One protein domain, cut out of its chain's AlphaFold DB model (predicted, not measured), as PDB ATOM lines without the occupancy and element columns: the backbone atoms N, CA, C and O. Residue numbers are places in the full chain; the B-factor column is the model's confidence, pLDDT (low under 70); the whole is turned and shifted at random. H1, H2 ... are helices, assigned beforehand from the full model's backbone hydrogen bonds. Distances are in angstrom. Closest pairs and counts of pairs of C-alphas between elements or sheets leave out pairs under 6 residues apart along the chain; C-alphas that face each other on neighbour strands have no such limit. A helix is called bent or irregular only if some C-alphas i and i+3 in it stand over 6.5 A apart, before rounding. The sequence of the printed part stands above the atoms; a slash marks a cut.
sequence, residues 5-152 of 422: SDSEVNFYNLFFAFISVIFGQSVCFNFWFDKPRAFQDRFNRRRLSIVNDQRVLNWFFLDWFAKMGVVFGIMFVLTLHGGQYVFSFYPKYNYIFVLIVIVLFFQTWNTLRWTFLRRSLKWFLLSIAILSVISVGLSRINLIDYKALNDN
ATOM      1  N   SER A   5     -32.738  21.478   5.063       87.12
ATOM      2  CA  SER A   5     -34.033  20.858   4.773       87.12
ATOM      3  C   SER A   5     -33.933  19.330   4.720       87.12
ATOM      4  O   SER A   5     -32.874  18.771   4.433       87.12
ATOM      5  N   ASP A   6     -35.058  18.632   4.897       89.25
ATOM      6  CA  ASP A   6     -35.117  17.166   4.767       89.25
ATOM      7  C   ASP A   6     -34.592  16.683   3.402       89.25
ATOM      8  O   ASP A   6     -33.938  15.645   3.299       89.25
ATOM      9  N   SER A   7     -34.850  17.449   2.341       90.69
ATOM     10  CA  SER A   7     -34.384  17.138   0.987       90.69
ATOM     11  C   SER A   7     -32.861  17.251   0.846       90.69
ATOM     12  O   SER A   7     -32.227  16.363   0.271       90.69
ATOM     13  N   GLU A   8     -32.266  18.285   1.447       90.62
ATOM     14  CA  GLU A   8     -30.819  18.499   1.491       90.62
ATOM     15  C   GLU A   8     -30.128  17.414   2.306       90.62
ATOM     16  O   GLU A   8     -29.131  16.849   1.861       90.62
ATOM     17  N   VAL A   9     -30.672  17.082   3.477       91.19
ATOM     18  CA  VAL A   9     -30.107  16.042   4.341       91.19
ATOM     19  C   VAL A   9     -30.126  14.691   3.642       91.19
ATOM     20  O   VAL A   9     -29.096  14.025   3.581       91.19
ATOM     21  N   ASN A  10     -31.257  14.303   3.047       91.81
ATOM     22  CA  ASN A  10     -31.349  13.050   2.298       91.81
ATOM     23  C   ASN A  10     -30.342  12.998   1.141       91.81
ATOM     24  O   ASN A  10     -29.725  11.960   0.899       91.81
ATOM     25  N   PHE A  11     -30.148  14.119   0.444       94.06
ATOM     26  CA  PHE A  11     -29.175  14.219  -0.635       94.06
ATOM     27  C   PHE A  11     -27.731  14.080  -0.144       94.06
ATOM     28  O   PHE A  11     -26.980  13.271  -0.689       94.06
ATOM     29  N   TYR A  12     -27.338  14.827   0.891       92.56
ATOM     30  CA  TYR A  12     -25.978  14.755   1.425       92.56
ATOM     31  C   TYR A  12     -25.699  13.397   2.078       92.56
ATOM     32  O   TYR A  12     -24.624  12.842   1.863       92.56
ATOM     33  N   ASN A  13     -26.672  12.802   2.777       93.62
ATOM     34  CA  ASN A  13     -26.565  11.437   3.299       93.62
ATOM     35  C   ASN A  13     -26.335  10.428   2.172       93.62
ATOM     36  O   ASN A  13     -25.479   9.555   2.296       93.62
ATOM     37  N   LEU A  14     -27.056  10.559   1.054       94.94
ATOM     38  CA  LEU A  14     -26.854   9.705  -0.113       94.94
ATOM     39  C   LEU A  14     -25.459   9.895  -0.714       94.94
ATOM     40  O   LEU A  14     -24.768   8.912  -0.972       94.94
ATOM     41  N   PHE A  15     -25.014  11.139  -0.886       95.31
ATOM     42  CA  PHE A  15     -23.671  11.455  -1.371       95.31
ATOM     43  C   PHE A  15     -22.571  10.843  -0.487       95.31
ATOM     44  O   PHE A  15     -21.685  10.148  -0.992       95.31
ATOM     45  N   PHE A  16     -22.646  11.036   0.832       94.06
ATOM     46  CA  PHE A  16     -21.673  10.469   1.767       94.06
ATOM     47  C   PHE A  16     -21.753   8.940   1.839       94.06
ATOM     48  O   PHE A  16     -20.715   8.289   1.984       94.06
ATOM     49  N   ALA A  17     -22.941   8.350   1.677       96.06
ATOM     50  CA  ALA A  17     -23.099   6.904   1.567       96.06
ATOM     51  C   ALA A  17     -22.386   6.360   0.321       96.06
ATOM     52  O   ALA A  17     -21.602   5.422   0.440       96.06
ATOM     53  N   PHE A  18     -22.564   6.992  -0.843       96.62
ATOM     54  CA  PHE A  18     -21.845   6.628  -2.066       96.62
ATOM     55  C   PHE A  18     -20.326   6.682  -1.883       96.62
ATOM     56  O   PHE A  18     -19.640   5.719  -2.224       96.62
ATOM     57  N   ILE A  19     -19.794   7.760  -1.296       95.56
ATOM     58  CA  ILE A  19     -18.357   7.857  -0.993       95.56
ATOM     59  C   ILE A  19     -17.933   6.710  -0.073       95.56
ATOM     60  O   ILE A  19     -16.980   5.999  -0.375       95.56
ATOM     61  N   SER A  20     -18.666   6.481   1.014       95.19
ATOM     62  CA  SER A  20     -18.331   5.448   1.999       95.19
ATOM     63  C   SER A  20     -18.296   4.047   1.381       95.19
ATOM     64  O   SER A  20     -17.368   3.281   1.642       95.19
ATOM     65  N   VAL A  21     -19.258   3.714   0.513       96.38
ATOM     66  CA  VAL A  21     -19.294   2.411  -0.169       96.38
ATOM     67  C   VAL A  21     -18.194   2.293  -1.224       96.38
ATOM     68  O   VAL A  21     -17.579   1.232  -1.314       96.38
ATOM     69  N   ILE A  22     -17.875   3.356  -1.978       95.06
ATOM     70  CA  ILE A  22     -16.728   3.361  -2.912       95.06
ATOM     71  C   ILE A  22     -15.422   3.086  -2.152       95.06
ATOM     72  O   ILE A  22     -14.616   2.252  -2.571       95.06
ATOM     73  N   PHE A  23     -15.231   3.738  -1.005       94.00
ATOM     74  CA  PHE A  23     -14.070   3.519  -0.144       94.00
ATOM     75  C   PHE A  23     -14.033   2.085   0.394       94.00
ATOM     76  O   PHE A  23     -12.996   1.425   0.314       94.00
ATOM     77  N   GLY A  24     -15.171   1.563   0.860       94.62
ATOM     78  CA  GLY A  24     -15.301   0.168   1.284       94.62
ATOM     79  C   GLY A  24     -14.958  -0.822   0.167       94.62
ATOM     80  O   GLY A  24     -14.186  -1.756   0.382       94.62
ATOM     81  N   GLN A  25     -15.442  -0.581  -1.054       93.44
ATOM     82  CA  GLN A  25     -15.117  -1.392  -2.229       93.44
ATOM     83  C   GLN A  25     -13.609  -1.385  -2.511       93.44
ATOM     84  O   GLN A  25     -13.022  -2.433  -2.784       93.44
ATOM     85  N   SER A  26     -12.969  -0.221  -2.424       91.50
ATOM     86  CA  SER A  26     -11.526  -0.083  -2.610       91.50
ATOM     87  C   SER A  26     -10.726  -0.845  -1.539       91.50
ATOM     88  O   SER A  26      -9.744  -1.521  -1.853       91.50
ATOM     89  N   VAL A  27     -11.195  -0.856  -0.285       90.31
ATOM     90  CA  VAL A  27     -10.636  -1.709   0.780       90.31
ATOM     91  C   VAL A  27     -10.805  -3.198   0.450       90.31
ATOM     92  O   VAL A  27      -9.844  -3.957   0.579       90.31
ATOM     93  N   CYS A  28     -11.969  -3.632  -0.046       91.19
ATOM     94  CA  CYS A  28     -12.171  -5.016  -0.493       91.19
ATOM     95  C   CYS A  28     -11.227  -5.401  -1.640       91.19
ATOM     96  O   CYS A  28     -10.660  -6.493  -1.629       91.19
ATOM     97  N   PHE A  29     -11.011  -4.506  -2.608       88.50
ATOM     98  CA  PHE A  29     -10.038  -4.724  -3.679       88.50
ATOM     99  C   PHE A  29      -8.624  -4.880  -3.135       88.50
ATOM    100  O   PHE A  29      -7.919  -5.795  -3.562       88.50
ATOM    101  N   ASN A  30      -8.230  -4.060  -2.160       86.19
ATOM    102  CA  ASN A  30      -6.946  -4.233  -1.493       86.19
ATOM    103  C   ASN A  30      -6.832  -5.646  -0.905       86.19
ATOM    104  O   ASN A  30      -5.898  -6.351  -1.255       86.19
ATOM    105  N   PHE A  31      -7.815  -6.126  -0.138       87.56
ATOM    106  CA  PHE A  31      -7.778  -7.490   0.411       87.56
ATOM    107  C   PHE A  31      -7.761  -8.600  -0.653       87.56
ATOM    108  O   PHE A  31      -7.075  -9.607  -0.488       87.56
ATOM    109  N   TRP A  32      -8.506  -8.457  -1.751       86.19
ATOM    110  CA  TRP A  32      -8.564  -9.492  -2.790       86.19
ATOM    111  C   TRP A  32      -7.291  -9.588  -3.631       86.19
ATOM    112  O   TRP A  32      -6.935 -10.688  -4.069       86.19
ATOM    113  N   PHE A  33      -6.623  -8.459  -3.873       83.69
ATOM    114  CA  PHE A  33      -5.426  -8.394  -4.712       83.69
ATOM    115  C   PHE A  33      -4.111  -8.432  -3.915       83.69
ATOM    116  O   PHE A  33      -3.078  -8.749  -4.509       83.69
ATOM    117  N   ASP A  34      -4.144  -8.213  -2.598       79.62
ATOM    118  CA  ASP A  34      -3.002  -8.310  -1.674       79.62
ATOM    119  C   ASP A  34      -2.815  -9.753  -1.149       79.62
ATOM    120  O   ASP A  34      -2.931 -10.042   0.041       79.62
ATOM    121  N   LYS A  35      -2.590 -10.711  -2.064       72.88
ATOM    122  CA  LYS A  35      -2.316 -12.127  -1.732       72.88
ATOM    123  C   LYS A  35      -0.807 -12.424  -1.638       72.88
ATOM    124  O   LYS A  35      -0.034 -11.857  -2.416       72.88
ATOM    125  N   PRO A  36      -0.375 -13.353  -0.754       66.00
ATOM    126  CA  PRO A  36       1.034 -13.700  -0.574       66.00
ATOM    127  C   PRO A  36       1.670 -14.303  -1.838       66.00
ATOM    128  O   PRO A  36       1.022 -14.958  -2.655       66.00
ATOM    129  N   ARG A  37       2.967 -14.025  -1.997       61.47
ATOM    130  CA  ARG A  37       3.749 -14.164  -3.235       61.47
ATOM    131  C   ARG A  37       3.999 -15.628  -3.616       61.47
ATOM    132  O   ARG A  37       4.610 -16.361  -2.849       61.47
ATOM    133  N   ALA A  38       3.673 -16.007  -4.854       60.66
ATOM    134  CA  ALA A  38       4.336 -17.121  -5.537       60.66
ATOM    135  C   ALA A  38       5.526 -16.573  -6.351       60.66
ATOM    136  O   ALA A  38       5.405 -15.530  -6.999       60.66
ATOM    137  N   PHE A  39       6.674 -17.258  -6.310       53.88
ATOM    138  CA  PHE A  39       8.010 -16.758  -6.696       53.88
ATOM    139  C   PHE A  39       8.176 -16.334  -8.182       53.88
ATOM    140  O   PHE A  39       9.221 -15.810  -8.550       53.88
ATOM    141  N   GLN A  40       7.161 -16.501  -9.045       55.59
ATOM    142  CA  GLN A  40       7.256 -16.268 -10.500       55.59
ATOM    143  C   GLN A  40       5.980 -15.703 -11.175       55.59
ATOM    144  O   GLN A  40       5.806 -15.837 -12.388       55.59
ATOM    145  N   ASP A  41       5.067 -15.050 -10.448       64.06
ATOM    146  CA  ASP A  41       3.809 -14.587 -11.060       64.06
ATOM    147  C   ASP A  41       3.979 -13.252 -11.838       64.06
ATOM    148  O   ASP A  41       4.125 -12.172 -11.257       64.06
ATOM    149  N   ARG A  42       3.944 -13.305 -13.183       64.88
ATOM    150  CA  ARG A  42       4.001 -12.119 -14.078       64.88
ATOM    151  C   ARG A  42       2.854 -11.132 -13.825       64.88
ATOM    152  O   ARG A  42       2.970  -9.954 -14.168       64.88
ATOM    153  N   PHE A  43       1.762 -11.582 -13.206       67.94
ATOM    154  CA  PHE A  43       0.623 -10.736 -12.856       67.94
ATOM    155  C   PHE A  43       0.846  -9.910 -11.578       67.94
ATOM    156  O   PHE A  43       0.058  -9.002 -11.304       67.94
ATOM    157  N   ASN A  44       1.945 -10.134 -10.846       73.44
ATOM    158  CA  ASN A  44       2.253  -9.422  -9.602       73.44
ATOM    159  C   ASN A  44       2.404  -7.912  -9.794       73.44
ATOM    160  O   ASN A  44       1.852  -7.143  -9.011       73.44
ATOM    161  N   ARG A  45       3.086  -7.464 -10.859       76.19
ATOM    162  CA  ARG A  45       3.255  -6.022 -11.127       76.19
ATOM    163  C   ARG A  45       1.912  -5.328 -11.373       76.19
ATOM    164  O   ARG A  45       1.694  -4.229 -10.879       76.19
ATOM    165  N   ARG A  46       0.994  -5.989 -12.089       76.81
ATOM    166  CA  ARG A  46      -0.344  -5.448 -12.380       76.81
ATOM    167  C   ARG A  46      -1.228  -5.408 -11.132       76.81
ATOM    168  O   ARG A  46      -1.892  -4.406 -10.905       76.81
ATOM    169  N   ARG A  47      -1.198  -6.452 -10.295       79.62
ATOM    170  CA  ARG A  47      -1.930  -6.479  -9.014       79.62
ATOM    171  C   ARG A  47      -1.441  -5.403  -8.046       79.62
ATOM    172  O   ARG A  47      -2.261  -4.694  -7.476       79.62
ATOM    173  N   LEU A  48      -0.123  -5.240  -7.919       81.56
ATOM    174  CA  LEU A  48       0.465  -4.203  -7.070       81.56
ATOM    175  C   LEU A  48       0.093  -2.796  -7.561       81.56
ATOM    176  O   LEU A  48      -0.235  -1.937  -6.750       81.56
ATOM    177  N   SER A  49       0.083  -2.583  -8.882       83.56
ATOM    178  CA  SER A  49      -0.381  -1.326  -9.487       83.56
ATOM    179  C   SER A  49      -1.842  -1.039  -9.147       83.56
ATOM    180  O   SER A  49      -2.148   0.082  -8.777       83.56
ATOM    181  N   ILE A  50      -2.730  -2.043  -9.201       84.19
ATOM    182  CA  ILE A  50      -4.140  -1.877  -8.811       84.19
ATOM    183  C   ILE A  50      -4.236  -1.413  -7.355       84.19
ATOM    184  O   ILE A  50      -4.866  -0.398  -7.088       84.19
ATOM    185  N   VAL A  51      -3.594  -2.118  -6.421       86.00
ATOM    186  CA  VAL A  51      -3.629  -1.769  -4.986       86.00
ATOM    187  C   VAL A  51      -3.068  -0.365  -4.742       86.00
ATOM    188  O   VAL A  51      -3.640   0.409  -3.976       86.00
ATOM    189  N   ASN A  52      -1.965  -0.017  -5.407       87.06
ATOM    190  CA  ASN A  52      -1.363   1.304  -5.282       87.06
ATOM    191  C   ASN A  52      -2.285   2.405  -5.822       87.06
ATOM    192  O   ASN A  52      -2.543   3.369  -5.110       87.06
ATOM    193  N   ASP A  53      -2.841   2.232  -7.022       87.31
ATOM    194  CA  ASP A  53      -3.755   3.201  -7.637       87.31
ATOM    195  C   ASP A  53      -4.990   3.437  -6.760       87.31
ATOM    196  O   ASP A  53      -5.382   4.580  -6.542       87.31
ATOM    197  N   GLN A  54      -5.570   2.367  -6.205       87.81
ATOM    198  CA  GLN A  54      -6.717   2.447  -5.298       87.81
ATOM    199  C   GLN A  54      -6.405   3.255  -4.034       87.81
ATOM    200  O   GLN A  54      -7.185   4.117  -3.629       87.81
ATOM    201  N   ARG A  55      -5.250   2.996  -3.408       88.56
ATOM    202  CA  ARG A  55      -4.818   3.724  -2.207       88.56
ATOM    203  C   ARG A  55      -4.541   5.189  -2.525       88.56
ATOM    204  O   ARG A  55      -5.042   6.059  -1.821       88.56
ATOM    205  N   VAL A  56      -3.769   5.455  -3.578       91.31
ATOM    206  CA  VAL A  56      -3.390   6.814  -3.984       91.31
ATOM    207  C   VAL A  56      -4.629   7.639  -4.317       91.31
ATOM    208  O   VAL A  56      -4.754   8.751  -3.816       91.31
ATOM    209  N   LEU A  57      -5.570   7.089  -5.087       89.62
ATOM    210  CA  LEU A  57      -6.815   7.765  -5.451       89.62
ATOM    211  C   LEU A  57      -7.629   8.170  -4.224       89.62
ATOM    212  O   LEU A  57      -8.013   9.331  -4.104       89.62
ATOM    213  N   ASN A  58      -7.862   7.234  -3.304       90.94
ATOM    214  CA  ASN A  58      -8.655   7.497  -2.108       90.94
ATOM    215  C   ASN A  58      -8.000   8.545  -1.208       90.94
ATOM    216  O   ASN A  58      -8.671   9.474  -0.764       90.94
ATOM    217  N   TRP A  59      -6.698   8.412  -0.944       92.44
ATOM    218  CA  TRP A  59      -5.975   9.357  -0.094       92.44
ATOM    219  C   TRP A  59      -5.890  10.741  -0.725       92.44
ATOM    220  O   TRP A  59      -6.108  11.733  -0.035       92.44
ATOM    221  N   PHE A  60      -5.637  10.810  -2.032       94.44
ATOM    222  CA  PHE A  60      -5.610  12.073  -2.758       94.44
ATOM    223  C   PHE A  60      -6.987  12.743  -2.774       94.44
ATOM    224  O   PHE A  60      -7.084  13.940  -2.521       94.44
ATOM    225  N   PHE A  61      -8.060  11.977  -3.012       94.25
ATOM    226  CA  PHE A  61      -9.421  12.502  -2.932       94.25
ATOM    227  C   PHE A  61      -9.739  13.029  -1.531       94.25
ATOM    228  O   PHE A  61     -10.240  14.143  -1.426       94.25
ATOM    229  N   LEU A  62      -9.435  12.274  -0.468       93.75
ATOM    230  CA  LEU A  62      -9.689  12.721   0.906       93.75
ATOM    231  C   LEU A  62      -8.917  13.993   1.244       93.75
ATOM    232  O   LEU A  62      -9.513  14.925   1.772       93.75
ATOM    233  N   ASP A  63      -7.622  14.048   0.929       95.31
ATOM    234  CA  ASP A  63      -6.790  15.227   1.177       95.31
ATOM    235  C   ASP A  63      -7.326  16.452   0.424       95.31
ATOM    236  O   ASP A  63      -7.549  17.509   1.019       95.31
ATOM    237  N   TRP A  64      -7.609  16.303  -0.872       95.50
ATOM    238  CA  TRP A  64      -8.145  17.387  -1.690       95.50
ATOM    239  C   TRP A  64      -9.535  17.833  -1.222       95.50
ATOM    240  O   TRP A  64      -9.769  19.025  -1.022       95.50
ATOM    241  N   PHE A  65     -10.453  16.891  -0.995       93.56
ATOM    242  CA  PHE A  65     -11.822  17.185  -0.575       93.56
ATOM    243  C   PHE A  65     -11.856  17.822   0.819       93.56
ATOM    244  O   PHE A  65     -12.595  18.782   1.033       93.56
ATOM    245  N   ALA A  66     -11.012  17.358   1.748       94.88
ATOM    246  CA  ALA A  66     -10.871  17.960   3.069       94.88
ATOM    247  C   ALA A  66     -10.338  19.396   2.981       94.88
ATOM    248  O   ALA A  66     -10.915  20.293   3.594       94.88
ATOM    249  N   LYS A  67      -9.295  19.648   2.177       96.38
ATOM    250  CA  LYS A  67      -8.769  21.005   1.947       96.38
ATOM    251  C   LYS A  67      -9.834  21.933   1.372       96.38
ATOM    252  O   LYS A  67     -10.022  23.030   1.893       96.38
ATOM    253  N   MET A  68     -10.567  21.485   0.353       94.31
ATOM    254  CA  MET A  68     -11.660  22.265  -0.235       94.31
ATOM    255  C   MET A  68     -12.779  22.531   0.775       94.31
ATOM    256  O   MET A  68     -13.263  23.658   0.858       94.31
ATOM    257  N   GLY A  69     -13.149  21.535   1.584       91.88
ATOM    258  CA  GLY A  69     -14.143  21.684   2.647       91.88
ATOM    259  C   GLY A  69     -13.718  22.689   3.721       91.88
ATOM    260  O   GLY A  69     -14.522  23.526   4.128       91.88
ATOM    261  N   VAL A  70     -12.449  22.664   4.138       94.38
ATOM    262  CA  VAL A  70     -11.892  23.620   5.108       94.38
ATOM    263  C   VAL A  70     -11.850  25.031   4.528       94.38
ATOM    264  O   VAL A  70     -12.319  25.961   5.180       94.38
ATOM    265  N   VAL A  71     -11.348  25.202   3.301       94.06
ATOM    266  CA  VAL A  71     -11.329  26.511   2.626       94.06
ATOM    267  C   VAL A  71     -12.747  27.052   2.480       94.06
ATOM    268  O   VAL A  71     -12.991  28.213   2.800       94.06
ATOM    269  N   PHE A  72     -13.699  26.207   2.080       90.44
ATOM    270  CA  PHE A  72     -15.107  26.574   1.996       90.44
ATOM    271  C   PHE A  72     -15.666  27.009   3.357       90.44
ATOM    272  O   PHE A  72     -16.298  28.061   3.452       90.44
ATOM    273  N   GLY A  73     -15.394  26.249   4.422       89.25
ATOM    274  CA  GLY A  73     -15.803  26.596   5.781       89.25
ATOM    275  C   GLY A  73     -15.229  27.939   6.233       89.25
ATOM    276  O   GLY A  73     -15.963  28.807   6.698       89.25
ATOM    277  N   ILE A  74     -13.931  28.165   6.029       91.25
ATOM    278  CA  ILE A  74     -13.281  29.434   6.378       91.25
ATOM    279  C   ILE A  74     -13.875  30.590   5.566       91.25
ATOM    280  O   ILE A  74     -14.184  31.640   6.132       91.25
ATOM    281  N   MET A  75     -14.078  30.403   4.261       89.94
ATOM    282  CA  MET A  75     -14.614  31.438   3.380       89.94
ATOM    283  C   MET A  75     -16.063  31.808   3.702       89.94
ATOM    284  O   MET A  75     -16.372  32.974   3.926       89.94
ATOM    285  N   PHE A  76     -16.970  30.835   3.739       85.94
ATOM    286  CA  PHE A  76     -18.410  31.113   3.780       85.94
ATOM    287  C   PHE A  76     -19.017  31.094   5.183       85.94
ATOM    288  O   PHE A  76     -20.099  31.647   5.377       85.94
ATOM    289  N   VAL A  77     -18.348  30.468   6.158       83.62
ATOM    290  CA  VAL A  77     -18.829  30.418   7.549       83.62
ATOM    291  C   VAL A  77     -18.117  31.444   8.421       83.62
ATOM    292  O   VAL A  77     -18.773  32.089   9.235       83.62
ATOM    293  N   LEU A  78     -16.797  31.608   8.265       82.38
ATOM    294  CA  LEU A  78     -16.007  32.468   9.155       82.38
ATOM    295  C   LEU A  78     -15.782  33.878   8.602       82.38
ATOM    296  O   LEU A  78     -15.984  34.848   9.329       82.38
ATOM    297  N   THR A  79     -15.360  34.011   7.342       83.25
ATOM    298  CA  THR A  79     -14.983  35.321   6.775       83.25
ATOM    299  C   THR A  79     -16.167  36.065   6.162       83.25
ATOM    300  O   THR A  79     -16.396  37.229   6.498       83.25
ATOM    301  N   LEU A  80     -16.961  35.418   5.307       81.75
ATOM    302  CA  LEU A  80     -18.168  36.018   4.740       81.75
ATOM    303  C   LEU A  80     -19.322  35.917   5.731       81.75
ATOM    304  O   LEU A  80     -20.016  34.905   5.830       81.75
ATOM    305  N   HIS A  81     -19.554  37.000   6.464       74.94
ATOM    306  CA  HIS A  81     -20.690  37.072   7.370       74.94
ATOM    307  C   HIS A  81     -22.015  36.899   6.627       74.94
ATOM    308  O   HIS A  81     -22.216  37.457   5.549       74.94
ATOM    309  N   GLY A  82     -22.899  36.080   7.196       76.50
ATOM    310  CA  GLY A  82     -24.147  35.694   6.548       76.50
ATOM    311  C   GLY A  82     -23.968  34.803   5.310       76.50
ATOM    312  O   GLY A  82     -24.969  34.366   4.753       76.50
ATOM    313  N   GLY A  83     -22.739  34.461   4.897       82.06
ATOM    314  CA  GLY A  83     -22.469  33.626   3.719       82.06
ATOM    315  C   GLY A  83     -23.188  32.277   3.766       82.06
ATOM    316  O   GLY A  83     -23.702  31.809   2.753       82.06
ATOM    317  N   GLN A  84     -23.344  31.720   4.968       80.44
ATOM    318  CA  GLN A  84     -24.132  30.513   5.232       80.44
ATOM    319  C   GLN A  84     -25.625  30.605   4.864       80.44
ATOM    320  O   GLN A  84     -26.260  29.583   4.636       80.44
ATOM    321  N   TYR A  85     -26.207  31.806   4.820       80.06
ATOM    322  CA  TYR A  85     -27.603  32.013   4.414       80.06
ATOM    323  C   TYR A  85     -27.744  32.246   2.909       80.06
ATOM    324  O   TYR A  85     -28.830  32.103   2.360       80.06
ATOM    325  N   VAL A  86     -26.645  32.605   2.246       81.38
ATOM    326  CA  VAL A  86     -26.620  32.964   0.825       81.38
ATOM    327  C   VAL A  86     -26.229  31.780  -0.043       81.38
ATOM    328  O   VAL A  86     -26.761  31.595  -1.138       81.38
ATOM    329  N   PHE A  87     -25.271  30.984   0.425       83.56
ATOM    330  CA  PHE A  87     -24.640  29.963  -0.386       83.56
ATOM    331  C   PHE A  87     -25.052  28.558   0.062       83.56
ATOM    332  O   PHE A  87     -24.667  28.099   1.135       83.56
ATOM    333  N   SER A  88     -25.778  27.845  -0.801       83.19
ATOM    334  CA  SER A  88     -26.022  26.402  -0.683       83.19
ATOM    335  C   SER A  88     -25.678  25.716  -2.003       83.19
ATOM    336  O   SER A  88     -26.077  26.169  -3.081       83.19
ATOM    337  N   PHE A  89     -24.941  24.607  -1.927       86.25
ATOM    338  CA  PHE A  89     -24.622  23.800  -3.102       86.25
ATOM    339  C   PHE A  89     -25.831  23.018  -3.621       86.25
ATOM    340  O   PHE A  89     -25.889  22.702  -4.806       86.25
ATOM    341  N   TYR A  90     -26.801  22.701  -2.765       89.31
ATOM    342  CA  TYR A  90     -27.857  21.758  -3.115       89.31
ATOM    343  C   TYR A  90     -28.820  22.269  -4.203       89.31
ATOM    344  O   TYR A  90     -28.986  21.562  -5.198       89.31
ATOM    345  N   PRO A  91     -29.407  23.480  -4.115       88.62
ATOM    346  CA  PRO A  91     -30.441  23.883  -5.069       88.62
ATOM    347  C   PRO A  91     -29.933  24.048  -6.505       88.62
ATOM    348  O   PRO A  91     -30.672  23.797  -7.451       88.62
ATOM    349  N   LYS A  92     -28.680  24.494  -6.678       90.31
ATOM    350  CA  LYS A  92     -28.128  24.871  -7.992       90.31
ATOM    351  C   LYS A  92     -26.955  24.014  -8.458       90.31
ATOM    352  O   LYS A  92     -26.725  23.943  -9.657       90.31
ATOM    353  N   TYR A  93     -26.212  23.387  -7.548       92.50
ATOM    354  CA  TYR A  93     -24.928  22.734  -7.838       92.50
ATOM    355  C   TYR A  93     -24.870  21.269  -7.378       92.50
ATOM    356  O   TYR A  93     -23.792  20.674  -7.324       92.50
ATOM    357  N   ASN A  94     -26.017  20.651  -7.079       93.94
ATOM    358  CA  ASN A  94     -26.108  19.237  -6.698       93.94
ATOM    359  C   ASN A  94     -25.459  18.287  -7.725       93.94
ATOM    360  O   ASN A  94     -24.865  17.278  -7.346       93.94
ATOM    361  N   TYR A  95     -25.500  18.623  -9.015       94.62
ATOM    362  CA  TYR A  95     -24.885  17.831 -10.079       94.62
ATOM    363  C   TYR A  95     -23.366  17.672  -9.914       94.62
ATOM    364  O   TYR A  95     -22.828  16.648 -10.325       94.62
ATOM    365  N   ILE A  96     -22.671  18.629  -9.278       94.88
ATOM    366  CA  ILE A  96     -21.226  18.532  -9.013       94.88
ATOM    367  C   ILE A  96     -20.946  17.347  -8.081       94.88
ATOM    368  O   ILE A  96     -20.025  16.571  -8.318       94.88
ATOM    369  N   PHE A  97     -21.778  17.155  -7.057       95.12
ATOM    370  CA  PHE A  97     -21.643  16.055  -6.098       95.12
ATOM    371  C   PHE A  97     -21.932  14.701  -6.748       95.12
ATOM    372  O   PHE A  97     -21.200  13.735  -6.528       95.12
ATOM    373  N   VAL A  98     -22.956  14.634  -7.604       95.38
ATOM    374  CA  VAL A  98     -23.245  13.432  -8.403       95.38
ATOM    375  C   VAL A  98     -22.071  13.113  -9.333       95.38
ATOM    376  O   VAL A  98     -21.644  11.963  -9.419       95.38
ATOM    377  N   LEU A  99     -21.500  14.132  -9.981       96.31
ATOM    378  CA  LEU A  99     -20.342  13.976 -10.856       96.31
ATOM    379  C   LEU A  99     -19.116  13.465 -10.092       96.31
ATOM    380  O   LEU A  99     -18.445  12.571 -10.593       96.31
ATOM    381  N   ILE A 100     -18.854  13.961  -8.878       95.56
ATOM    382  CA  ILE A 100     -17.768  13.461  -8.018       95.56
ATOM    383  C   ILE A 100     -17.920  11.954  -7.778       95.56
ATOM    384  O   ILE A 100     -16.964  11.208  -7.979       95.56
ATOM    385  N   VAL A 101     -19.118  11.488  -7.409       96.19
ATOM    386  CA  VAL A 101     -19.387  10.056  -7.181       96.19
ATOM    387  C   VAL A 101     -19.142   9.237  -8.447       96.19
ATOM    388  O   VAL A 101     -18.474   8.203  -8.395       96.19
ATOM    389  N   ILE A 102     -19.645   9.711  -9.590       95.56
ATOM    390  CA  ILE A 102     -19.445   9.061 -10.891       95.56
ATOM    391  C   ILE A 102     -17.948   8.973 -11.204       95.56
ATOM    392  O   ILE A 102     -17.441   7.884 -11.467       95.56
ATOM    393  N   VAL A 103     -17.227  10.093 -11.140       95.25
ATOM    394  CA  VAL A 103     -15.794  10.161 -11.455       95.25
ATOM    395  C   VAL A 103     -14.995   9.226 -10.553       95.25
ATOM    396  O   VAL A 103     -14.235   8.411 -11.073       95.25
ATOM    397  N   LEU A 104     -15.216   9.266  -9.234       94.12
ATOM    398  CA  LEU A 104     -14.543   8.372  -8.286       94.12
ATOM    399  C   LEU A 104     -14.798   6.903  -8.615       94.12
ATOM    400  O   LEU A 104     -13.865   6.102  -8.663       94.12
ATOM    401  N   PHE A 105     -16.050   6.544  -8.892       94.50
ATOM    402  CA  PHE A 105     -16.402   5.174  -9.235       94.50
ATOM    403  C   PHE A 105     -15.721   4.703 -10.531       94.50
ATOM    404  O   PHE A 105     -15.117   3.627 -10.574       94.50
ATOM    405  N   PHE A 106     -15.784   5.506 -11.597       93.44
ATOM    406  CA  PHE A 106     -15.162   5.165 -12.877       93.44
ATOM    407  C   PHE A 106     -13.639   5.084 -12.769       93.44
ATOM    408  O   PHE A 106     -13.030   4.187 -13.358       93.44
ATOM    409  N   GLN A 107     -13.025   5.979 -12.000       91.75
ATOM    410  CA  GLN A 107     -11.583   6.000 -11.800       91.75
ATOM    411  C   GLN A 107     -11.114   4.757 -11.025       91.75
ATOM    412  O   GLN A 107     -10.139   4.128 -11.441       91.75
ATOM    413  N   THR A 108     -11.872   4.304 -10.019       89.38
ATOM    414  CA  THR A 108     -11.646   3.021  -9.326       89.38
ATOM    415  C   THR A 108     -11.660   1.829 -10.290       89.38
ATOM    416  O   THR A 108     -10.862   0.899 -10.154       89.38
ATOM    417  N   TRP A 109     -12.519   1.851 -11.309       89.31
ATOM    418  CA  TRP A 109     -12.644   0.759 -12.277       89.31
ATOM    419  C   TRP A 109     -11.703   0.838 -13.478       89.31
ATOM    420  O   TRP A 109     -11.551  -0.167 -14.179       89.31
ATOM    421  N   ASN A 110     -11.053   1.978 -13.722       88.12
ATOM    422  CA  ASN A 110     -10.217   2.176 -14.903       88.12
ATOM    423  C   ASN A 110      -9.056   1.161 -14.929       88.12
ATOM    424  O   ASN A 110      -8.994   0.315 -15.824       88.12
ATOM    425  N   THR A 111      -8.216   1.129 -13.888       81.12
ATOM    426  CA  THR A 111      -7.082   0.187 -13.783       81.12
ATOM    427  C   THR A 111      -7.536  -1.284 -13.798       81.12
ATOM    428  O   THR A 111      -6.888  -2.150 -14.403       81.12
ATOM    429  N   LEU A 112      -8.697  -1.585 -13.202       84.44
ATOM    430  CA  LEU A 112      -9.269  -2.936 -13.198       84.44
ATOM    431  C   LEU A 112      -9.698  -3.378 -14.607       84.44
ATOM    432  O   LEU A 112      -9.429  -4.506 -15.028       84.44
ATOM    433  N   ARG A 113     -10.341  -2.481 -15.362       84.81
ATOM    434  CA  ARG A 113     -10.806  -2.742 -16.727       84.81
ATOM    435  C   ARG A 113      -9.644  -2.951 -17.688       84.81
ATOM    436  O   ARG A 113      -9.702  -3.885 -18.482       84.81
ATOM    437  N   TRP A 114      -8.575  -2.162 -17.585       80.00
ATOM    438  CA  TRP A 114      -7.360  -2.385 -18.378       80.00
ATOM    439  C   TRP A 114      -6.743  -3.765 -18.121       80.00
ATOM    440  O   TRP A 114      -6.235  -4.406 -19.041       80.00
ATOM    441  N   THR A 115      -6.848  -4.268 -16.890       79.62
ATOM    442  CA  THR A 115      -6.281  -5.568 -16.512       79.62
ATOM    443  C   THR A 115      -7.137  -6.759 -16.976       79.62
ATOM    444  O   THR A 115      -6.577  -7.785 -17.363       79.62
ATOM    445  N   PHE A 116      -8.473  -6.638 -16.981       79.00
ATOM    446  CA  PHE A 116      -9.407  -7.755 -17.236       79.00
ATOM    447  C   PHE A 116     -10.315  -7.600 -18.487       79.00
ATOM    448  O   PHE A 116     -11.134  -8.486 -18.768       79.00
ATOM    449  N   LEU A 117     -10.153  -6.515 -19.258       76.81
ATOM    450  CA  LEU A 117     -10.710  -6.206 -20.590       76.81
ATOM    451  C   LEU A 117     -12.145  -6.702 -20.864       76.81
ATOM    452  O   LEU A 117     -13.109  -5.975 -20.640       76.81
ATOM    453  N   ARG A 118     -12.305  -7.917 -21.414       74.56
ATOM    454  CA  ARG A 118     -13.599  -8.434 -21.910       74.56
ATOM    455  C   ARG A 118     -14.510  -8.971 -20.807       74.56
ATOM    456  O   ARG A 118     -15.726  -8.939 -20.961       74.56
ATOM    457  N   ARG A 119     -13.955  -9.478 -19.701       79.38
ATOM    458  CA  ARG A 119     -14.758 -10.046 -18.599       79.38
ATOM    459  C   ARG A 119     -15.162  -8.991 -17.570       79.38
ATOM    460  O   ARG A 119     -16.110  -9.221 -16.828       79.38
ATOM    461  N   SER A 120     -14.491  -7.840 -17.541       85.62
ATOM    462  CA  SER A 120     -14.698  -6.820 -16.508       85.62
ATOM    463  C   SER A 120     -16.032  -6.088 -16.619       85.62
ATOM    464  O   SER A 120     -16.518  -5.617 -15.605       85.62
ATOM    465  N   LEU A 121     -16.653  -6.006 -17.803       87.31
ATOM    466  CA  LEU A 121     -17.883  -5.224 -17.990       87.31
ATOM    467  C   LEU A 121     -19.069  -5.798 -17.194       87.31
ATOM    468  O   LEU A 121     -19.813  -5.045 -16.574       87.31
ATOM    469  N   LYS A 122     -19.203  -7.131 -17.132       90.94
ATOM    470  CA  LYS A 122     -20.247  -7.784 -16.322       90.94
ATOM    471  C   LYS A 122     -20.070  -7.481 -14.829       90.94
ATOM    472  O   LYS A 122     -21.029  -7.114 -14.159       90.94
ATOM    473  N   TRP A 123     -18.837  -7.581 -14.335       89.88
ATOM    474  CA  TRP A 123     -18.497  -7.286 -12.939       89.88
ATOM    475  C   TRP A 123     -18.612  -5.798 -12.606       89.88
ATOM    476  O   TRP A 123     -19.036  -5.451 -11.510       89.88
ATOM    477  N   PHE A 124     -18.299  -4.933 -13.567       92.31
ATOM    478  CA  PHE A 124     -18.476  -3.491 -13.472       92.31
ATOM    479  C   PHE A 124     -19.950  -3.139 -13.258       92.31
ATOM    480  O   PHE A 124     -20.279  -2.503 -12.260       92.31
ATOM    481  N   LEU A 125     -20.848  -3.622 -14.125       92.00
ATOM    482  CA  LEU A 125     -22.290  -3.372 -13.992       92.00
ATOM    483  C   LEU A 125     -22.856  -3.949 -12.693       92.00
ATOM    484  O   LEU A 125     -23.629  -3.278 -12.011       92.00
ATOM    485  N   LEU A 126     -22.429  -5.158 -12.320       93.75
ATOM    486  CA  LEU A 126     -22.825  -5.768 -11.053       93.75
ATOM    487  C   LEU A 126     -22.381  -4.915  -9.859       93.75
ATOM    488  O   LEU A 126     -23.156  -4.714  -8.930       93.75
ATOM    489  N   SER A 127     -21.160  -4.379  -9.890       94.00
ATOM    490  CA  SER A 127     -20.662  -3.528  -8.811       94.00
ATOM    491  C   SER A 127     -21.404  -2.201  -8.714       94.00
ATOM    492  O   SER A 127     -21.699  -1.798  -7.599       94.00
ATOM    493  N   ILE A 128     -21.777  -1.572  -9.841       95.12
ATOM    494  CA  ILE A 128     -22.637  -0.378  -9.827       95.12
ATOM    495  C   ILE A 128     -23.942  -0.713  -9.115       95.12
ATOM    496  O   ILE A 128     -24.323  -0.006  -8.192       95.12
ATOM    497  N   ALA A 129     -24.605  -1.803  -9.512       96.19
ATOM    498  CA  ALA A 129     -25.889  -2.185  -8.936       96.19
ATOM    499  C   ALA A 129     -25.781  -2.438  -7.423       96.19
ATOM    500  O   ALA A 129     -26.565  -1.888  -6.652       96.19
ATOM    501  N   ILE A 130     -24.779  -3.212  -6.991       96.25
ATOM    502  CA  ILE A 130     -24.528  -3.485  -5.568       96.25
ATOM    503  C   ILE A 130     -24.241  -2.184  -4.817       96.25
ATOM    504  O   ILE A 130     -24.826  -1.934  -3.766       96.25
ATOM    505  N   LEU A 131     -23.370  -1.337  -5.363       96.00
ATOM    506  CA  LEU A 131     -22.970  -0.086  -4.741       96.00
ATOM    507  C   LEU A 131     -24.153   0.868  -4.598       96.00
ATOM    508  O   LEU A 131     -24.334   1.442  -3.528       96.00
ATOM    509  N   SER A 132     -24.990   0.996  -5.628       96.56
ATOM    510  CA  SER A 132     -26.214   1.794  -5.578       96.56
ATOM    511  C   SER A 132     -27.186   1.276  -4.521       96.56
ATOM    512  O   SER A 132     -27.676   2.069  -3.723       96.56
ATOM    513  N   VAL A 133     -27.431  -0.039  -4.458       97.31
ATOM    514  CA  VAL A 133     -28.345  -0.633  -3.465       97.31
ATOM    515  C   VAL A 133     -27.834  -0.410  -2.041       97.31
ATOM    516  O   VAL A 133     -28.591   0.055  -1.189       97.31
ATOM    517  N   ILE A 134     -26.551  -0.679  -1.781       97.06
ATOM    518  CA  ILE A 134     -25.956  -0.478  -0.453       97.06
ATOM    519  C   ILE A 134     -25.957   1.010  -0.086       97.06
ATOM    520  O   ILE A 134     -26.324   1.350   1.033       97.06
ATOM    521  N   SER A 135     -25.603   1.901  -1.016       97.00
ATOM    522  CA  SER A 135     -25.557   3.346  -0.749       97.00
ATOM    523  C   SER A 135     -26.940   3.906  -0.429       97.00
ATOM    524  O   SER A 135     -27.075   4.673   0.518       97.00
ATOM    525  N   VAL A 136     -27.981   3.483  -1.155       96.44
ATOM    526  CA  VAL A 136     -29.373   3.863  -0.856       96.44
ATOM    527  C   VAL A 136     -29.835   3.283   0.481       96.44
ATOM    528  O   VAL A 136     -30.542   3.953   1.227       96.44
ATOM    529  N   GLY A 137     -29.430   2.055   0.820       95.56
ATOM    530  CA  GLY A 137     -29.712   1.466   2.130       95.56
ATOM    531  C   GLY A 137     -29.066   2.261   3.267       95.56
ATOM    532  O   GLY A 137     -29.741   2.644   4.221       95.56
ATOM    533  N   LEU A 138     -27.774   2.574   3.136       94.56
ATOM    534  CA  LEU A 138     -27.019   3.352   4.118       94.56
ATOM    535  C   LEU A 138     -27.513   4.796   4.230       94.56
ATOM    536  O   LEU A 138     -27.548   5.331   5.331       94.56
ATOM    537  N   SER A 139     -27.952   5.422   3.135       94.62
ATOM    538  CA  SER A 139     -28.437   6.808   3.165       94.62
ATOM    539  C   SER A 139     -29.722   6.983   3.976       94.62
ATOM    540  O   SER A 139     -30.061   8.105   4.345       94.62
ATOM    541  N   ARG A 140     -30.467   5.895   4.220       91.75
ATOM    542  CA  ARG A 140     -31.660   5.894   5.082       91.75
ATOM    543  C   ARG A 140     -31.317   5.800   6.568       91.75
ATOM    544  O   ARG A 140     -32.194   6.031   7.396       91.75
ATOM    545  N   ILE A 141     -30.071   5.474   6.909       89.88
ATOM    546  CA  ILE A 141     -29.606   5.429   8.292       89.88
ATOM    547  C   ILE A 141     -29.241   6.854   8.712       89.88
ATOM    548  O   ILE A 141     -28.202   7.391   8.330       89.88
ATOM    549  N   ASN A 142     -30.099   7.472   9.520       81.25
ATOM    550  CA  ASN A 142     -29.817   8.777  10.109       81.25
ATOM    551  C   ASN A 142     -28.806   8.612  11.252       81.25
ATOM    552  O   ASN A 142     -29.182   8.322  12.383       81.25
ATOM    553  N   LEU A 143     -27.517   8.783  10.951       78.00
ATOM    554  CA  LEU A 143     -26.443   8.739  11.954       78.00
ATOM    555  C   LEU A 143     -26.452   9.960  12.886       78.00
ATOM    556  O   LEU A 143     -25.981   9.879  14.016       78.00
ATOM    557  N   ILE A 144     -26.968  11.091  12.399       81.75
ATOM    558  CA  ILE A 144     -27.050  12.354  13.133       81.75
ATOM    559  C   ILE A 144     -28.515  12.772  13.181       81.75
ATOM    560  O   ILE A 144     -29.166  12.887  12.139       81.75
ATOM    561  N   ASP A 145     -29.019  13.042  14.385       84.88
ATOM    562  CA  ASP A 145     -30.339  13.640  14.574       84.88
ATOM    563  C   ASP A 145     -30.298  15.131  14.206       84.88
ATOM    564  O   ASP A 145     -30.183  16.030  15.044       84.88
ATOM    565  N   TYR A 146     -30.336  15.394  12.901       86.56
ATOM    566  CA  TYR A 146     -30.338  16.750  12.367       86.56
ATOM    567  C   TYR A 146     -31.599  17.519  12.764       86.56
ATOM    568  O   TYR A 146     -31.552  18.743  12.805       86.56
ATOM    569  N   LYS A 147     -32.710  16.830  13.070       88.56
ATOM    570  CA  LYS A 147     -33.947  17.477  13.516       88.56
ATOM    571  C   LYS A 147     -33.751  18.049  14.908       88.56
ATOM    572  O   LYS A 147     -33.948  19.242  15.080       88.56
ATOM    573  N   ALA A 148     -33.222  17.266  15.848       87.50
ATOM    574  CA  ALA A 148     -32.875  17.777  17.172       87.50
ATOM    575  C   ALA A 148     -31.845  18.921  17.111       87.50
ATOM    576  O   ALA A 148     -31.960  19.894  17.856       87.50
ATOM    577  N   LEU A 149     -30.851  18.843  16.216       85.06
ATOM    578  CA  LEU A 149     -29.881  19.930  16.020       85.06
ATOM    579  C   LEU A 149     -30.525  21.194  15.435       85.06
ATOM    580  O   LEU A 149     -30.302  22.283  15.967       85.06
ATOM    581  N   ASN A 150     -31.331  21.052  14.380       86.94
ATOM    582  CA  ASN A 150     -32.074  22.152  13.772       86.94
ATOM    583  C   ASN A 150     -33.028  22.779  14.792       86.94
ATOM    584  O   ASN A 150     -33.017  23.993  14.947       86.94
ATOM    585  N   ASP A 151     -33.780  21.976  15.541       86.44
ATOM    586  CA  ASP A 151     -34.723  22.444  16.555       86.44
ATOM    587  C   ASP A 151     -34.006  23.177  17.686       86.44
ATOM    588  O   ASP A 151     -34.421  24.263  18.081       86.44
ATOM    589  N   ASN A 152     -32.895  22.639  18.195       85.94
ATOM    590  CA  ASN A 152     -32.095  23.312  19.221       85.94
ATOM    591  C   ASN A 152     -31.512  24.638  18.724       85.94
ATOM    592  O   ASN A 152     -31.366  25.581  19.504       85.94
TER     593      ASN A 152
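What this domain is: This is residues 5 to 152 of the 422 residues of an uncharacterized protein of Bacteroidetes bacterium CG18_big_fil_WC_8_21_14_2_50_41_14 (UniProt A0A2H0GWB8). Four long helices, H1, H2, H4 and H5, form a loose rod-like bundle that runs up and down, each helix against the one before it. H1 and H4 each touch the other three, while part of H2, residues 62 to 72, and the loop of residues 36 to 42 stick out free. The 148 printed residues hold six named helices in the order H1 to H6, no named strand, and the class is all helix. The whole is loose, with a radius of gyration of the C-alphas of 18.9 A and spans of 63 by 31 by 25 A.

Where its parts are: H1, residues 6 to 33, begins at C-alpha 6 (-35.117, 17.166, 4.767) and is 40.3 A long. H2, residues 44 to 79, is 50.7 A long. H3 is residues 83 to 86. H4, residues 90 to 116, is 37.6 A long and irregular, with C-alphas 92 and 95 8.0 A apart. H5, residues 120 to 139, is 27.6 A long. H6, residues 146 to 152, ends at C-alpha 152 (-32.095, 23.312, 19.221).

How they stand to each other: H1 and H2 are a hairpin at a shallow tilt of 26 degrees; H1 residues 23 to 33 touch H2, closest C-alphas Asn 30 and Val 51, 5.4 A. H1 and H4 touch, the same way at 13 degrees, a shallow tilt, closest C-alphas Glu 8 and Tyr 90, 6.4 A. H5 touches H1 at a steep tilt of 44 degrees, closest C-alphas Leu 14 and Ser 139, 4.7 A. Every O i to N i+4 pair is within hydrogen-bond range in H1, H5 and H6, against 31 of 32 in H2 and 17 of 23 in H4; H3 is too short for such a pair.

The domain as a whole: The farthest C-alphas, Gln 40 and Asn 152, are 63.2 A apart. The printed part has no cut and no long link. Residues 36 to 43 have pLDDT under 70.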